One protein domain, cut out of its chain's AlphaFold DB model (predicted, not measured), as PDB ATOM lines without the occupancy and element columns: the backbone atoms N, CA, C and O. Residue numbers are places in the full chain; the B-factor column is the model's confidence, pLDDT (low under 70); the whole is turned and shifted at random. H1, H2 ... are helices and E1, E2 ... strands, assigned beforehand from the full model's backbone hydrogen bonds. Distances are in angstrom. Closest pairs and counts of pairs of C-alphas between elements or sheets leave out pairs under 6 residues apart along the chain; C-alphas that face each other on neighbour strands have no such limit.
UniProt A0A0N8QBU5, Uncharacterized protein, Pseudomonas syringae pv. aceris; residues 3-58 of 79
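This is residues 3 to 58 of the 79 residues of an uncharacterized protein of Pseudomonas syringae pv. aceris (UniProt A0A0N8QBU5). With little regular structure, the domain is a small three-stranded sheet between two loop regions: short helix H1 and residues 17 to 32 toward one end of the long axis, residues 38 to 52 at the other, where residues 42 to 47 stick out. The printed part has 56 residues, 22 of them in named elements, E1, H1, E2, E3 along the chain; the class is mixed and the sheet, E1 - E2 - E3, is antiparallel. It is loose, with a radius of gyration of the C-alphas of 14.1 A, and elongated, spanning 36 by 22 by 17 A.

E2, residues 33 to 37, is 13.6 A long. E3, residues 53 to 57, is 13.4 A long and ends at C-alpha 57 (4.763, -30.359, 7.769). E1, residues 3 to 7, begins at C-alpha 3 (7.155, -18.742, 8.219) and is 10.7 A long. H1, residues 10 to 16, is 10.0 A long.

E2 and edge strand E3 form an antiparallel hairpin at 158 degrees; N 54 and O 36, 2.9 A apart, are within hydrogen-bond range. Edge strand E1 is antiparallel to E2 at 164 degrees, with N 35 and O 5 at 2.9 A. H1 is not on the sheet and is apart from E3; its O i to N i+4 pairs are each within hydrogen-bond range.

The farthest C-alphas, Arg 17 and Gly 44, are 37.9 A apart. The printed part has no cut. Links H1 to E2 and E2 to E3 are long. Only residue 58 is under pLDDT 70.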
ATOM      1  N   PRO A   3       8.138 -18.479   9.266       84.56
ATOM      2  CA  PRO A   3       7.155 -18.742   8.219       84.56
ATOM      3  C   PRO A   3       6.807 -17.464   7.447       84.56
ATOM      4  O   PRO A   3       6.618 -16.401   8.031       84.56
ATOM      5  N   ARG A   4       6.674 -17.579   6.122       88.19
ATOM      6  CA  ARG A   4       6.186 -16.498   5.241       88.19
ATOM      7  C   ARG A   4       4.821 -16.807   4.644       88.19
ATOM      8  O   ARG A   4       4.064 -15.892   4.342       88.19
ATOM      9  N   LEU A   5       4.528 -18.091   4.458       87.56
ATOM     10  CA  LEU A   5       3.256 -18.594   3.957       87.56
ATOM     11  C   LEU A   5       2.789 -19.740   4.849       87.56
ATOM     12  O   LEU A   5       3.592 -20.572   5.278       87.56
ATOM     13  N   VAL A   6       1.485 -19.791   5.086       85.31
ATOM     14  CA  VAL A   6       0.825 -20.845   5.856       85.31
ATOM     15  C   VAL A   6      -0.356 -21.377   5.061       85.31
ATOM     16  O   VAL A   6      -1.012 -20.623   4.341       85.31
ATOM     17  N   SER A   7      -0.606 -22.677   5.176       82.50
ATOM     18  CA  SER A   7      -1.751 -23.322   4.540       82.50
ATOM     19  C   SER A   7      -2.823 -23.629   5.576       82.50
ATOM     20  O   SER A   7      -2.527 -24.156   6.651       82.50
ATOM     21  N   LEU A   8      -4.070 -23.322   5.220       81.62
ATOM     22  CA  LEU A   8      -5.260 -23.770   5.927       81.62
ATOM     23  C   LEU A   8      -5.797 -25.004   5.208       81.62
ATOM     24  O   LEU A   8      -6.333 -24.901   4.104       81.62
ATOM     25  N   ILE A   9      -5.697 -26.164   5.847       84.69
ATOM     26  CA  ILE A   9      -6.214 -27.418   5.301       84.69
ATOM     27  C   ILE A   9      -7.408 -27.912   6.122       84.69
ATOM     28  O   ILE A   9      -7.568 -27.592   7.300       84.69
ATOM     29  N   ILE A  10      -8.267 -28.749   5.525       88.12
ATOM     30  CA  ILE A  10      -9.475 -29.277   6.198       88.12
ATOM     31  C   ILE A  10      -9.159 -29.951   7.539       88.12
ATOM     32  O   ILE A  10      -9.959 -29.909   8.475       88.12
ATOM     33  N   ARG A  11      -7.970 -30.545   7.653       85.50
ATOM     34  CA  ARG A  11      -7.481 -31.173   8.876       85.50
ATOM     35  C   ARG A  11      -7.429 -30.200  10.050       85.50
ATOM     36  O   ARG A  11      -7.784 -30.595  11.156       85.50
ATOM     37  N   ASP A  12      -7.058 -28.944   9.823       83.44
ATOM     38  CA  ASP A  12      -7.025 -27.932  10.877       83.44
ATOM     39  C   ASP A  12      -8.428 -27.674  11.427       83.44
ATOM     40  O   ASP A  12      -8.634 -27.649  12.639       83.44
ATOM     41  N   VAL A  13      -9.427 -27.606  10.542       86.06
ATOM     42  CA  VAL A  13     -10.839 -27.486  10.930       86.06
ATOM     43  C   VAL A  13     -11.299 -28.713  11.721       86.06
ATOM     44  O   VAL A  13     -12.025 -28.575  12.705       86.06
ATOM     45  N   GLN A  14     -10.884 -29.921  11.330       87.69
ATOM     46  CA  GLN A  14     -11.243 -31.139  12.064       87.69
ATOM     47  C   GLN A  14     -10.577 -31.201  13.446       87.69
ATOM     48  O   GLN A  14     -11.225 -31.629  14.400       87.69
ATOM     49  N   ILE A  15      -9.331 -30.733  13.582       82.69
ATOM     50  CA  ILE A  15      -8.633 -30.615  14.872       82.69
ATOM     51  C   ILE A  15      -9.359 -29.618  15.778       82.69
ATOM     52  O   ILE A  15      -9.672 -29.955  16.918       82.69
ATOM     53  N   LEU A  16      -9.702 -28.431  15.264       81.56
ATOM     54  CA  LEU A  16     -10.451 -27.414  16.012       81.56
ATOM     55  C   LEU A  16     -11.830 -27.915  16.463       81.56
ATOM     56  O   LEU A  16     -12.315 -27.546  17.527       81.56
ATOM     57  N   ARG A  17     -12.455 -28.799  15.678       86.56
ATOM     58  CA  ARG A  17     -13.731 -29.449  16.019       86.56
ATOM     59  C   ARG A  17     -13.580 -30.683  16.912       86.56
ATOM     60  O   ARG A  17     -14.588 -31.313  17.222       86.56
ATOM     61  N   GLY A  18     -12.358 -31.061  17.288       85.19
ATOM     62  CA  GLY A  18     -12.088 -32.260  18.085       85.19
ATOM     63  C   GLY A  18     -12.439 -33.573  17.375       85.19
ATOM     64  O   GLY A  18     -12.737 -34.560  18.037       85.19
ATOM     65  N   ARG A  19     -12.449 -33.583  16.037       88.75
ATOM     66  CA  ARG A  19     -12.824 -34.733  15.193       88.75
ATOM     67  C   ARG A  19     -11.633 -35.462  14.573       88.75
ATOM     68  O   ARG A  19     -11.826 -36.448  13.873       88.75
ATOM     69  N   TYR A  20     -10.414 -34.970  14.783       84.25
ATOM     70  CA  TYR A  20      -9.202 -35.544  14.209       84.25
ATOM     71  C   TYR A  20      -8.110 -35.700  15.269       84.25
ATOM     72  O   TYR A  20      -7.627 -34.708  15.818       84.25
ATOM     73  N   GLY A  21      -7.695 -36.949  15.501       81.38
ATOM     74  CA  GLY A  21      -6.704 -37.310  16.515       81.38
ATOM     75  C   GLY A  21      -7.201 -37.123  17.957       81.38
ATOM     76  O   GLY A  21      -8.382 -36.851  18.183       81.38
ATOM     77  N   PRO A  22      -6.305 -37.271  18.949       81.12
ATOM     78  CA  PRO A  22      -6.612 -36.979  20.344       81.12
ATOM     79  C   PRO A  22      -7.030 -35.520  20.530       81.12
ATOM     80  O   PRO A  22      -6.531 -34.631  19.825       81.12
ATOM     81  N   ARG A  23      -7.904 -35.266  21.513       78.31
ATOM     82  CA  ARG A  23      -8.285 -33.901  21.886       78.31
ATOM     83  C   ARG A  23      -7.028 -33.127  22.261       78.31
ATOM     84  O   ARG A  23      -6.260 -33.543  23.121       78.31
ATOM     85  N   GLN A  24      -6.819 -32.027  21.559       77.00
ATOM     86  CA  GLN A  24      -5.658 -31.180  21.755       77.00
ATOM     87  C   GLN A  24      -5.895 -30.228  22.921       77.00
ATOM     88  O   GLN A  24      -7.044 -29.947  23.276       77.00
ATOM     89  N   LEU A  25      -4.803 -29.726  23.491       79.50
ATOM     90  CA  LEU A  25      -4.861 -28.662  24.485       79.50
ATOM     91  C   LEU A  25      -5.564 -27.424  23.893       79.50
ATOM     92  O   LEU A  25      -5.336 -27.125  22.715       79.50
ATOM     93  N   PRO A  26      -6.405 -26.712  24.664       78.50
ATOM     94  CA  PRO A  26      -7.088 -25.503  24.197       78.50
ATOM     95  C   PRO A  26      -6.142 -24.420  23.660       78.50
ATOM     96  O   PRO A  26      -6.504 -23.685  22.749       78.50
ATOM     97  N   GLU A  27      -4.918 -24.352  24.185       79.44
ATOM     98  CA  GLU A  27      -3.889 -23.372  23.823       79.44
ATOM     99  C   GLU A  27      -3.142 -23.755  22.538       79.44
ATOM    100  O   GLU A  27      -2.257 -23.030  22.077       79.44
ATOM    101  N   ARG A  28      -3.458 -24.914  21.947       76.62
ATOM    102  CA  ARG A  28      -2.775 -25.373  20.746       76.62
ATOM    103  C   ARG A  28      -3.124 -24.482  19.562       76.62
ATOM    104  O   ARG A  28      -4.257 -24.441  19.090       76.62
ATOM    105  N   ILE A  29      -2.086 -23.875  19.010       76.25
ATOM    106  CA  ILE A  29      -2.173 -23.071  17.801       76.25
ATOM    107  C   ILE A  29      -2.439 -23.982  16.579       76.25
ATOM    108  O   ILE A  29      -1.697 -24.956  16.370       76.25
ATOM    109  N   PRO A  30      -3.491 -23.701  15.782       70.50
ATOM    110  CA  PRO A  30      -3.838 -24.473  14.590       70.50
ATOM    111  C   PRO A  30      -2.918 -24.142  13.398       70.50
ATOM    112  O   PRO A  30      -2.001 -23.335  13.512       70.50
ATOM    113  N   MET A  31      -3.209 -24.752  12.247       77.31
ATOM    114  CA  MET A  31      -2.415 -24.795  11.012       77.31
ATOM    115  C   MET A  31      -1.361 -25.901  11.062       77.31
ATOM    116  O   MET A  31      -0.639 -26.074  12.051       77.31
ATOM    117  N   SER A  32      -1.310 -26.678   9.981       77.12
ATOM    118  CA  SER A  32      -0.515 -27.907   9.891       77.12
ATOM    119  C   SER A  32       0.694 -27.801   8.955       77.12
ATOM    120  O   SER A  32       1.575 -28.663   8.995       77.12
ATOM    121  N   GLU A  33       0.737 -26.781   8.093       84.06
ATOM    122  CA  GLU A  33       1.777 -26.634   7.076       84.06
ATOM    123  C   GLU A  33       2.186 -25.171   6.867       84.06
ATOM    124  O   GLU A  33       1.360 -24.255   6.908       84.06
ATOM    125  N   SER A  34       3.474 -24.964   6.599       86.31
ATOM    126  CA  SER A  34       4.051 -23.637   6.370       86.31
ATOM    127  C   SER A  34       5.309 -23.699   5.511       86.31
ATOM    128  O   SER A  34       6.055 -24.679   5.582       86.31
ATOM    129  N   VAL A  35       5.595 -22.616   4.793       89.88
ATOM    130  CA  VAL A  35       6.857 -22.402   4.073       89.88
ATOM    131  C   VAL A  35       7.546 -21.167   4.634       89.88
ATOM    132  O   VAL A  35       6.910 -20.133   4.863       89.88
ATOM    133  N   GLY A  36       8.853 -21.268   4.856       90.12
ATOM    134  CA  GLY A  36       9.622 -20.208   5.488       90.12
ATOM    135  C   GLY A  36      11.124 -20.390   5.368       90.12
ATOM    136  O   GLY A  36      11.609 -21.298   4.697       90.12
ATOM    137  N   GLU A  37      11.846 -19.507   6.044       93.19
ATOM    138  CA  GLU A  37      13.304 -19.464   6.035       93.19
ATOM    139  C   GLU A  37      13.878 -19.994   7.352       93.19
ATOM    140  O   GLU A  37      13.392 -19.689   8.447       93.19
ATOM    141  N   VAL A  38      14.930 -20.803   7.284       92.50
ATOM    142  CA  VAL A  38      15.640 -21.263   8.479       92.50
ATOM    143  C   VAL A  38      16.426 -20.102   9.093       92.50
ATOM    144  O   VAL A  38      17.390 -19.620   8.520       92.50
ATOM    145  N   ILE A  39      16.047 -19.687  10.300       94.06
ATOM    146  CA  ILE A  39      16.727 -18.606  11.039       94.06
ATOM    147  C   ILE A  39      17.800 -19.102  12.019       94.06
ATOM    148  O   ILE A  39      18.696 -18.355  12.390       94.06
ATOM    149  N   ALA A  40      17.711 -20.361  12.452       91.50
ATOM    150  CA  ALA A  40      18.647 -20.989  13.378       91.50
ATOM    151  C   ALA A  40      18.547 -22.513  13.268       91.50
ATOM    152  O   ALA A  40      17.493 -23.052  12.912       91.50
ATOM    153  N   VAL A  41      19.642 -23.193  13.600       91.75
ATOM    154  CA  VAL A  41      19.775 -24.651  13.579       91.75
ATOM    155  C   VAL A  41      20.406 -25.093  14.904       91.75
ATOM    156  O   VAL A  41      21.318 -24.435  15.397       91.75
ATOM    157  N   GLY A  42      19.879 -26.161  15.508       90.00
ATOM    158  CA  GLY A  42      20.402 -26.712  16.763       90.00
ATOM    159  C   GLY A  42      21.667 -27.552  16.564       90.00
ATOM    160  O   GLY A  42      21.973 -27.979  15.451       90.00
ATOM    161  N   GLU A  43      22.384 -27.831  17.653       92.44
ATOM    162  CA  GLU A  43      23.578 -28.683  17.625       92.44
ATOM    163  C   GLU A  43      23.272 -30.082  17.054       92.44
ATOM    164  O   GLU A  43      22.231 -30.679  17.337       92.44
ATOM    165  N   GLY A  44      24.177 -30.604  16.220       90.31
ATOM    166  CA  GLY A  44      24.050 -31.929  15.603       90.31
ATOM    167  C   GLY A  44      23.075 -32.016  14.422       90.31
ATOM    168  O   GLY A  44      22.884 -33.101  13.871       90.31
ATOM    169  N   VAL A  45      22.461 -30.904  14.006       90.31
ATOM    170  CA  VAL A  45      21.608 -30.845  12.813       90.31
ATOM    171  C   VAL A  45      22.433 -30.389  11.612       90.31
ATOM    172  O   VAL A  45      23.009 -29.306  11.623       90.31
ATOM    173  N   SER A  46      22.478 -31.217  10.568       91.19
ATOM    174  CA  SER A  46      23.282 -30.980   9.357       91.19
ATOM    175  C   SER A  46      22.472 -31.010   8.058       91.19
ATOM    176  O   SER A  46      23.010 -30.724   6.994       91.19
ATOM    177  N   GLN A  47      21.184 -31.358   8.129       89.62
ATOM    178  CA  GLN A  47      20.315 -31.548   6.963       89.62
ATOM    179  C   GLN A  47      19.788 -30.236   6.369       89.62
ATOM    180  O   GLN A  47      19.307 -30.239   5.243       89.62
ATOM    181  N   VAL A  48      19.837 -29.147   7.136       91.38
ATOM    182  CA  VAL A  48      19.381 -27.810   6.740       91.38
ATOM    183  C   VAL A  48      20.361 -26.771   7.262       91.38
ATOM    184  O   VAL A  48      21.014 -26.991   8.286       91.38
ATOM    185  N   LYS A  49      20.436 -25.619   6.598       92.62
ATOM    186  CA  LYS A  49      21.277 -24.486   7.016       92.62
ATOM    187  C   LYS A  49      20.463 -23.203   7.197       92.62
ATOM    188  O   LYS A  49      19.387 -23.082   6.612       92.62
ATOM    189  N   PRO A  50      20.959 -22.220   7.973       95.06
ATOM    190  CA  PRO A  50      20.366 -20.888   7.993       95.06
ATOM    191  C   PRO A  50      20.221 -20.292   6.582       95.06
ATOM    192  O   PRO A  50      21.032 -20.577   5.700       95.06
ATOM    193  N   ALA A  51      19.189 -19.472   6.393       94.38
ATOM    194  CA  ALA A  51      18.744 -18.881   5.129       94.38
ATOM    195  C   ALA A  51      18.187 -19.857   4.072       94.38
ATOM    196  O   ALA A  51      17.821 -19.449   2.972       94.38
ATOM    197  N   GLU A  52      18.086 -21.150   4.381       95.88
ATOM    198  CA  GLU A  52      17.455 -22.115   3.485       95.88
ATOM    199  C   GLU A  52      15.926 -21.999   3.515       95.88
ATOM    200  O   GLU A  52      15.321 -21.811   4.575       95.88
ATOM    201  N   LEU A  53      15.299 -22.135   2.343       93.62
ATOM    202  CA  LEU A  53      13.847 -22.195   2.216       93.62
ATOM    203  C   LEU A  53      13.369 -23.620   2.472       93.62
ATOM    204  O   LEU A  53      13.780 -24.554   1.787       93.62
ATOM    205  N   VAL A  54      12.468 -23.775   3.437       89.94
ATOM    206  CA  VAL A  54      11.985 -25.085   3.875       89.94
ATOM    207  C   VAL A  54      10.463 -25.141   3.907       89.94
ATOM    208  O   VAL A  54       9.789 -24.195   4.322       89.94
ATOM    209  N   LEU A  55       9.925 -26.293   3.505       87.00
ATOM    210  CA  LEU A  55       8.548 -26.692   3.782       87.00
ATOM    211  C   LEU A  55       8.516 -27.441   5.116       87.00
ATOM    212  O   LEU A  55       9.236 -28.420   5.310       87.00
ATOM    213  N   CYS A  56       7.662 -26.999   6.031       80.69
ATOM    214  CA  CYS A  56       7.427 -27.662   7.305       80.69
ATOM    215  C   CYS A  56       6.033 -28.279   7.325       80.69
ATOM    216  O   CYS A  56       5.036 -27.579   7.153       80.69
ATOM    217  N   LEU A  57       5.988 -29.586   7.585       77.19
ATOM    218  CA  LEU A  57       4.763 -30.359   7.769       77.19
ATOM    219  C   LEU A  57       4.688 -30.833   9.224       77.19
ATOM    220  O   LEU A  57       5.651 -31.398   9.754       77.19
ATOM    221  N   GLY A  58       3.548 -30.634   9.880       69.38
ATOM    222  CA  GLY A  58       3.328 -31.150  11.227       69.38
ATOM    223  C   GLY A  58       2.119 -30.537  11.916       69.38
ATOM    224  O   GLY A  58       1.792 -29.375  11.730       69.38
TER     225      GLY A  58